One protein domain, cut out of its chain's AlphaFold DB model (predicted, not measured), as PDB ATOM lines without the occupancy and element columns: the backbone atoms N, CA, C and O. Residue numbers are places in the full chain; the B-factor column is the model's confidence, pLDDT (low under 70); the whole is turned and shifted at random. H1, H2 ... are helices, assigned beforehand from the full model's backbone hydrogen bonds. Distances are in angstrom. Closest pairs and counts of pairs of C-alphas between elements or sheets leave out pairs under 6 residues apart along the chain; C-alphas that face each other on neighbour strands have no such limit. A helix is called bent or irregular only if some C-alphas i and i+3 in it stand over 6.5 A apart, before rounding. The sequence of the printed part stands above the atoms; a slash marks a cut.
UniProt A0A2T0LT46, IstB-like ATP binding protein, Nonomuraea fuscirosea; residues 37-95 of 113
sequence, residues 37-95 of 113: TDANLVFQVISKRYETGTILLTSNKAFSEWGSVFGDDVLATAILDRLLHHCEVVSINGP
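What this domain is: This is residues 37 to 95 of the 113 residues of the protein "IstB-like ATP binding protein" of Nonomuraea fuscirosea (UniProt A0A2T0LT46). The longest helix, H1, stands side by side with H3, both running the same way, and the shorter H2 packs at a steep angle on H3 near the end where H1 and H3 begin. From the end of H1 a long link without a named element, residues 50 to 62, folds back to the start of H2, while residues 85 to 95 run away from the end of H3. The printed part has 59 residues with three named helices, H1, H2 and H3 in that order, and no named strand; its class is all helix. The whole is compact, with a radius of gyration of the C-alphas of 11.8 A and spans of 34 by 26 by 16 A.

How they stand to each other: H1, residues 37 to 49, and H3, residues 73 to 84, touch at a shallow tilt of 23 degrees and run the same way; their closest C-alphas, those of Phe 43 and Ile 79, are 6.1 A apart. H2, residues 63 to 70, touches H3 at a steep tilt of 56 degrees, and the two run opposite ways. Their closest C-alphas, those of Gly 67 and Asp 73, are 4.1 A apart. H1 and H2 are close but not clearly touching, with the C-alphas of Ala 39 and Phe 70 closest at 5.3 A. In H1 every O i to N i+4 pair is within hydrogen-bond range; in H2 2 of 4 are, and in H3 7 of 8.

Where its parts are: H1 begins at C-alpha 37, (115.654, 151.496, 153.655), and measures 18.9 A from first to last C-alpha. H3 measures 15.7 A and ends at C-alpha 84, (114.395, 142.131, 133.130). H2 measures 11.3 A from C-alpha 63, (105.864, 141.714, 138.883), to C-alpha 70; it is irregular, but only just, with C-alphas 64 and 67 7.0 A apart.

The domain as a whole: The two C-alphas farthest apart, those of Thr 52 and Pro 95, are 35.4 A from each other. The link from H1 to H2 is long, with 13 residues, and that from H2 to H3 is tight, with 2. The printed part has no cut. Its mean pLDDT is 87.8, and no printed residue is under 70.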
ATOM      1  N   THR A  37     114.217 151.658 153.418       84.25
ATOM      2  CA  THR A  37     115.654 151.496 153.655       84.25
ATOM      3  C   THR A  37     116.158 150.153 153.125       84.25
ATOM      4  O   THR A  37     117.142 150.110 152.384       84.25
ATOM      5  N   ASP A  38     115.445 149.068 153.423       86.19
ATOM      6  CA  ASP A  38     115.805 147.714 152.993       86.19
ATOM      7  C   ASP A  38     115.641 147.543 151.478       86.19
ATOM      8  O   ASP A  38     116.492 146.948 150.812       86.19
ATOM      9  N   ALA A  39     114.591 148.136 150.908       85.69
ATOM     10  CA  ALA A  39     114.364 148.177 149.468       85.69
ATOM     11  C   ALA A  39     115.534 148.846 148.722       85.69
ATOM     12  O   ALA A  39     116.005 148.336 147.701       85.69
ATOM     13  N   ASN A  40     116.065 149.944 149.268       85.50
ATOM     14  CA  ASN A  40     117.239 150.617 148.713       85.50
ATOM     15  C   ASN A  40     118.507 149.755 148.788       85.50
ATOM     16  O   ASN A  40     119.322 149.786 147.865       85.50
ATOM     17  N   LEU A  41     118.684 148.956 149.844       88.12
ATOM     18  CA  LEU A  41     119.814 148.025 149.939       88.12
ATOM     19  C   LEU A  41     119.730 146.936 148.864       88.12
ATOM     20  O   LEU A  41     120.726 146.660 148.189       88.12
ATOM     21  N   VAL A  42     118.541 146.369 148.647       87.38
ATOM     22  CA  VAL A  42     118.304 145.405 147.561       87.38
ATOM     23  C   VAL A  42     118.614 146.045 146.206       87.38
ATOM     24  O   VAL A  42     119.348 145.460 145.405       87.38
ATOM     25  N   PHE A  43     118.151 147.276 145.973       87.62
ATOM     26  CA  PHE A  43     118.459 148.019 144.753       87.62
ATOM     27  C   PHE A  43     119.965 148.221 144.540       87.62
ATOM     28  O   PHE A  43     120.450 148.053 143.420       87.62
ATOM     29  N   GLN A  44     120.729 148.536 145.590       89.06
ATOM     30  CA  GLN A  44     122.183 148.689 145.486       89.06
ATOM     31  C   GLN A  44     122.878 147.378 145.114       89.06
ATOM     32  O   GLN A  44     123.796 147.388 144.292       89.06
ATOM     33  N   VAL A  45     122.456 146.252 145.695       90.25
ATOM     34  CA  VAL A  45     123.017 144.933 145.363       90.25
ATOM     35  C   VAL A  45     122.740 144.591 143.903       90.25
ATOM     36  O   VAL A  45     123.665 144.215 143.182       90.25
ATOM     37  N   ILE A  46     121.495 144.776 143.457       89.44
ATOM     38  CA  ILE A  46     121.092 144.523 142.070       89.44
ATOM     39  C   ILE A  46     121.863 145.440 141.123       89.44
ATOM     40  O   ILE A  46     122.447 144.958 140.163       89.44
ATOM     41  N   SER A  47     121.959 146.733 141.432       87.19
ATOM     42  CA  SER A  47     122.673 147.704 140.595       87.19
ATOM     43  C   SER A  47     124.172 147.427 140.500       87.19
ATOM     44  O   SER A  47     124.760 147.651 139.452       87.19
ATOM     45  N   LYS A  48     124.809 146.926 141.567       87.69
ATOM     46  CA  LYS A  48     126.229 146.538 141.525       87.69
ATOM     47  C   LYS A  48     126.470 145.270 140.710       87.69
ATOM     48  O   LYS A  48     127.545 145.118 140.139       87.69
ATOM     49  N   ARG A  49     125.511 144.341 140.723       86.69
ATOM     50  CA  ARG A  49     125.586 143.052 140.016       86.69
ATOM     51  C   ARG A  49     125.116 143.129 138.568       86.69
ATOM     52  O   ARG A  49     125.522 142.294 137.765       86.69
ATOM     53  N   TYR A  50     124.299 144.123 138.250       84.12
ATOM     54  CA  TYR A  50     123.888 144.448 136.897       84.12
ATOM     55  C   TYR A  50     125.133 144.585 136.006       84.12
ATOM     56  O   TYR A  50     126.078 145.284 136.363       84.12
ATOM     57  N   GLU A  51     125.164 143.825 134.909       78.12
ATOM     58  CA  GLU A  51     126.276 143.725 133.944       78.12
ATOM     59  C   GLU A  51     127.618 143.180 134.481       78.12
ATOM     60  O   GLU A  51     128.561 143.012 133.709       78.12
ATOM     61  N   THR A  52     127.719 142.821 135.767       83.19
ATOM     62  CA  THR A  52     128.956 142.272 136.361       83.19
ATOM     63  C   THR A  52     128.842 140.813 136.805       83.19
ATOM     64  O   THR A  52     129.861 140.154 137.017       83.19
ATOM     65  N   GLY A  53     127.630 140.263 136.939       81.25
ATOM     66  CA  GLY A  53     127.427 138.843 137.230       81.25
ATOM     67  C   GLY A  53     125.962 138.406 137.211       81.25
ATOM     68  O   GLY A  53     125.051 139.221 137.123       81.25
ATOM     69  N   THR A  54     125.729 137.097 137.309       85.44
ATOM     70  CA  THR A  54     124.380 136.515 137.253       85.44
ATOM     71  C   THR A  54     123.631 136.683 138.575       85.44
ATOM     72  O   THR A  54     124.198 136.486 139.653       85.44
ATOM     73  N   ILE A  55     122.333 136.985 138.495       89.75
ATOM     74  CA  ILE A  55     121.417 137.017 139.640       89.75
ATOM     75  C   ILE A  55     120.351 135.943 139.422       89.75
ATOM     76  O   ILE A  55     119.606 136.004 138.448       89.75
ATOM     77  N   LEU A  56     120.262 134.975 140.339       90.00
ATOM     78  CA  LEU A  56     119.113 134.075 140.425       90.00
ATOM     79  C   LEU A  56     118.179 134.583 141.517       90.00
ATOM     80  O   LEU A  56     118.575 134.718 142.675       90.00
ATOM     81  N   LEU A  57     116.935 134.839 141.141       89.12
ATOM     82  CA  LEU A  57     115.915 135.374 142.022       89.12
ATOM     83  C   LEU A  57     114.681 134.477 141.972       89.12
ATOM     84  O   LEU A  57     114.211 134.107 140.899       89.12
ATOM     85  N   THR A  58     114.129 134.173 143.141       89.62
ATOM     86  CA  THR A  58     112.847 133.482 143.264       89.62
ATOM     87  C   THR A  58     111.852 134.405 143.953       89.62
ATOM     88  O   THR A  58     112.154 135.028 144.968       89.62
ATOM     89  N   SER A  59     110.657 134.517 143.380       88.44
ATOM     90  CA  SER A  59     109.567 135.288 143.965       88.44
ATOM     91  C   SER A  59     108.267 134.518 143.824       88.44
ATOM     92  O   SER A  59     108.007 133.886 142.802       88.44
ATOM     93  N   ASN A  60     107.450 134.570 144.869       88.94
ATOM     94  CA  ASN A  60     106.075 134.080 144.857       88.94
ATOM     95  C   ASN A  60     105.070 135.190 144.503       88.94
ATOM     96  O   ASN A  60     103.867 134.985 144.660       88.94
ATOM     97  N   LYS A  61     105.562 136.365 144.095       88.44
ATOM     98  CA  LYS A  61     104.780 137.548 143.741       88.44
ATOM     99  C   LYS A  61     104.949 137.879 142.268       88.44
ATOM    100  O   LYS A  61     106.071 137.858 141.755       88.44
ATOM    101  N   ALA A  62     103.842 138.215 141.612       88.69
ATOM    102  CA  ALA A  62     103.875 138.699 140.237       88.69
ATOM    103  C   ALA A  62     104.556 140.072 140.175       88.69
ATOM    104  O   ALA A  62     104.486 140.832 141.138       88.69
ATOM    105  N   PHE A  63     105.169 140.427 139.041       89.69
ATOM    106  CA  PHE A  63     105.864 141.714 138.883       89.69
ATOM    107  C   PHE A  63     104.968 142.929 139.178       89.69
ATOM    108  O   PHE A  63     105.438 143.913 139.733       89.69
ATOM    109  N   SER A  64     103.663 142.837 138.908       89.12
ATOM    110  CA  SER A  64     102.682 143.879 139.243       89.12
ATOM    111  C   SER A  64     102.522 144.128 140.747       89.12
ATOM    112  O   SER A  64     102.090 145.200 141.150       89.12
ATOM    113  N   GLU A  65     102.848 143.147 141.592       88.62
ATOM    114  CA  GLU A  65     102.761 143.267 143.051       88.62
ATOM    115  C   GLU A  65     104.049 143.839 143.668       88.62
ATOM    116  O   GLU A  65     104.075 144.138 144.862       88.62
ATOM    117  N   TRP A  66     105.122 144.004 142.888       89.75
ATOM    118  CA  TRP A  66     106.435 144.390 143.416       89.75
ATOM    119  C   TRP A  66     106.466 145.801 144.000       89.75
ATOM    120  O   TRP A  66     107.185 146.032 144.968       89.75
ATOM    121  N   GLY A  67     105.630 146.708 143.502       89.25
ATOM    122  CA  GLY A  67     105.429 148.021 144.112       89.25
ATOM    123  C   GLY A  67     105.079 147.943 145.600       89.25
ATOM    124  O   GLY A  67     105.714 148.577 146.440       89.25
ATOM    125  N   SER A  68     104.163 147.034 145.954       87.19
ATOM    126  CA  SER A  68     103.785 146.769 147.349       87.19
ATOM    127  C   SER A  68     104.877 146.057 148.161       87.19
ATOM    128  O   SER A  68     104.934 146.208 149.380       87.19
ATOM    129  N   VAL A  69     105.751 145.292 147.496       86.69
ATOM    130  CA  VAL A  69     106.863 144.566 148.132       86.69
ATOM    131  C   VAL A  69     107.988 145.521 148.526       86.69
ATOM    132  O   VAL A  69     108.531 145.382 149.620       86.69
ATOM    133  N   PHE A  70     108.316 146.488 147.663       86.06
ATOM    134  CA  PHE A  70     109.355 147.498 147.912       86.06
ATOM    135  C   PHE A  70     108.823 148.780 148.571       86.06
ATOM    136  O   PHE A  70     109.613 149.655 148.922       86.06
ATOM    137  N   GLY A  71     107.501 148.903 148.727       85.81
ATOM    138  CA  GLY A  71     106.843 150.077 149.306       85.81
ATOM    139  C   GLY A  71     106.902 151.332 148.428       85.81
ATOM    140  O   GLY A  71     106.579 152.420 148.902       85.81
ATOM    141  N   ASP A  72     107.338 151.198 147.174       86.81
ATOM    142  CA  ASP A  72     107.512 152.291 146.221       86.81
ATOM    143  C   ASP A  72     107.482 151.748 144.782       86.81
ATOM    144  O   ASP A  72     108.359 150.983 144.368       86.81
ATOM    145  N   ASP A  73     106.471 152.151 144.011       89.69
ATOM    146  CA  ASP A  73     106.270 151.700 142.629       89.69
ATOM    147  C   ASP A  73     107.399 152.162 141.693       89.69
ATOM    148  O   ASP A  73     107.773 151.442 140.761       89.69
ATOM    149  N   VAL A  74     107.984 153.337 141.949       90.94
ATOM    150  CA  VAL A  74     109.074 153.886 141.130       90.94
ATOM    151  C   VAL A  74     110.345 153.075 141.357       90.94
ATOM    152  O   VAL A  74     111.006 152.672 140.395       90.94
ATOM    153  N   LEU A  75     110.661 152.774 142.621       89.62
ATOM    154  CA  LEU A  75     111.811 151.936 142.963       89.62
ATOM    155  C   LEU A  75     111.639 150.508 142.435       89.62
ATOM    156  O   LEU A  75     112.569 149.955 141.848       89.62
ATOM    157  N   ALA A  76     110.447 149.928 142.593       91.75
ATOM    158  CA  ALA A  76     110.138 148.601 142.071       91.75
ATOM    159  C   ALA A  76     110.327 148.537 140.550       91.75
ATOM    160  O   ALA A  76     110.971 147.614 140.052       91.75
ATOM    161  N   THR A  77     109.842 149.542 139.818       92.38
ATOM    162  CA  THR A  77     110.013 149.624 138.360       92.38
ATOM    163  C   THR A  77     111.489 149.723 137.976       92.38
ATOM    164  O   THR A  77     111.937 149.003 137.090       92.38
ATOM    165  N   ALA A  78     112.279 150.540 138.679       91.75
ATOM    166  CA  ALA A  78     113.714 150.675 138.420       91.75
ATOM    167  C   ALA A  78     114.512 149.385 138.711       91.75
ATOM    168  O   ALA A  78     115.510 149.105 138.039       91.75
ATOM    169  N   ILE A  79     114.099 148.605 139.715       90.88
ATOM    170  CA  ILE A  79     114.665 147.278 139.996       90.88
ATOM    171  C   ILE A  79     114.306 146.304 138.873       90.88
ATOM    172  O   ILE A  79     115.184 145.611 138.357       90.88
ATOM    173  N   LEU A  80     113.022 146.250 138.507       91.62
ATOM    174  CA  LEU A  80     112.520 145.354 137.469       91.62
ATOM    175  C   LEU A  80     113.174 145.639 136.121       91.62
ATOM    176  O   LEU A  80     113.577 144.695 135.460       91.62
ATOM    177  N   ASP A  81     113.352 146.904 135.757       90.81
ATOM    178  CA  ASP A  81     114.040 147.313 134.532       90.81
ATOM    179  C   ASP A  81     115.445 146.688 134.431       90.81
ATOM    180  O   ASP A  81     115.768 146.003 133.462       90.81
ATOM    181  N   ARG A  82     116.240 146.786 135.505       89.25
ATOM    182  CA  ARG A  82     117.593 146.204 135.566       89.25
ATOM    183  C   ARG A  82     117.592 144.681 135.524       89.25
ATOM    184  O   ARG A  82     118.462 144.086 134.895       89.25
ATOM    185  N   LEU A  83     116.658 144.041 136.225       89.06
ATOM    186  CA  LEU A  83     116.575 142.582 136.254       89.06
ATOM    187  C   LEU A  83     116.087 142.025 134.917       89.06
ATOM    188  O   LEU A  83     116.638 141.041 134.438       89.06
ATOM    189  N   LEU A  84     115.071 142.645 134.317       88.31
ATOM    190  CA  LEU A  84     114.395 142.131 133.130       88.31
ATOM    191  C   LEU A  84     115.149 142.408 131.830       88.31
ATOM    192  O   LEU A  84     114.893 141.725 130.842       88.31
ATOM    193  N   HIS A  85     116.104 143.342 131.831       86.88
ATOM    194  CA  HIS A  85     116.906 143.651 130.649       86.88
ATOM    195  C   HIS A  85     117.712 142.441 130.131       86.88
ATOM    196  O   HIS A  85     117.795 142.221 128.922       86.88
ATOM    197  N   HIS A  86     118.246 141.608 131.033       85.00
ATOM    198  CA  HIS A  86     119.006 140.396 130.696       85.00
ATOM    199  C   HIS A  86     118.584 139.201 131.563       85.00
ATOM    200  O   HIS A  86     119.393 138.653 132.315       85.00
ATOM    201  N   CYS A  87     117.316 138.786 131.475       88.06
ATOM    202  CA  CYS A  87     116.824 137.621 132.214       88.06
ATOM    203  C   CYS A  87     116.147 136.566 131.344       88.06
ATOM    204  O   CYS A  87     115.651 136.828 130.250       88.06
ATOM    205  N   GLU A  88     116.062 135.372 131.921       89.62
ATOM    206  CA  GLU A  88     115.127 134.334 131.527       89.62
ATOM    207  C   GLU A  88     114.102 134.165 132.658       89.62
ATOM    208  O   GLU A  88     114.467 133.919 133.810       89.62
ATOM    209  N   VAL A  89     112.812 134.331 132.349       89.75
ATOM    210  CA  VAL A  89     111.735 134.203 133.340       89.75
ATOM    211  C   VAL A  89     111.152 132.797 133.281       89.75
ATOM    212  O   VAL A  89     110.465 132.435 132.327       89.75
ATOM    213  N   VAL A  90     111.362 132.025 134.345       90.12
ATOM    214  CA  VAL A  90     110.780 130.687 134.492       90.12
ATOM    215  C   VAL A  90     109.567 130.757 135.418       90.12
ATOM    216  O   VAL A  90     109.695 130.912 136.631       90.12
ATOM    217  N   SER A  91     108.368 130.634 134.844       88.38
ATOM    218  CA  SER A  91     107.124 130.563 135.616       88.38
ATOM    219  C   SER A  91     106.915 129.149 136.160       88.38
ATOM    220  O   SER A  91     106.708 128.201 135.402       88.38
ATOM    221  N   ILE A  92     106.961 129.002 137.485       87.38
ATOM    222  CA  ILE A  92     106.733 127.722 138.163       87.38
ATOM    223  C   ILE A  92     105.273 127.656 138.601       87.38
ATOM    224  O   ILE A  92     104.860 128.346 139.531       87.38
ATOM    225  N   ASN A  93     104.509 126.777 137.955       85.00
ATOM    226  CA  ASN A  93     103.113 126.515 138.281       85.00
ATOM    227  C   ASN A  93     102.957 125.068 138.749       85.00
ATOM    228  O   ASN A  93     103.503 124.147 138.143       85.00
ATOM    229  N   GLY A  94     102.206 124.851 139.827       83.75
ATOM    230  CA  GLY A  94     101.925 123.507 140.321       83.75
ATOM    231  C   GLY A  94     101.594 123.453 141.810       83.75
ATOM    232  O   GLY A  94     101.781 124.435 142.534       83.75
ATOM    233  N   PRO A  95     101.091 122.303 142.293       81.69
ATOM    234  CA  PRO A  95     100.824 122.108 143.709       81.69
ATOM    235  C   PRO A  95     102.124 122.198 144.513       81.69
ATOM    236  O   PRO A  95     103.180 121.733 144.080       81.69
TER     237      PRO A  95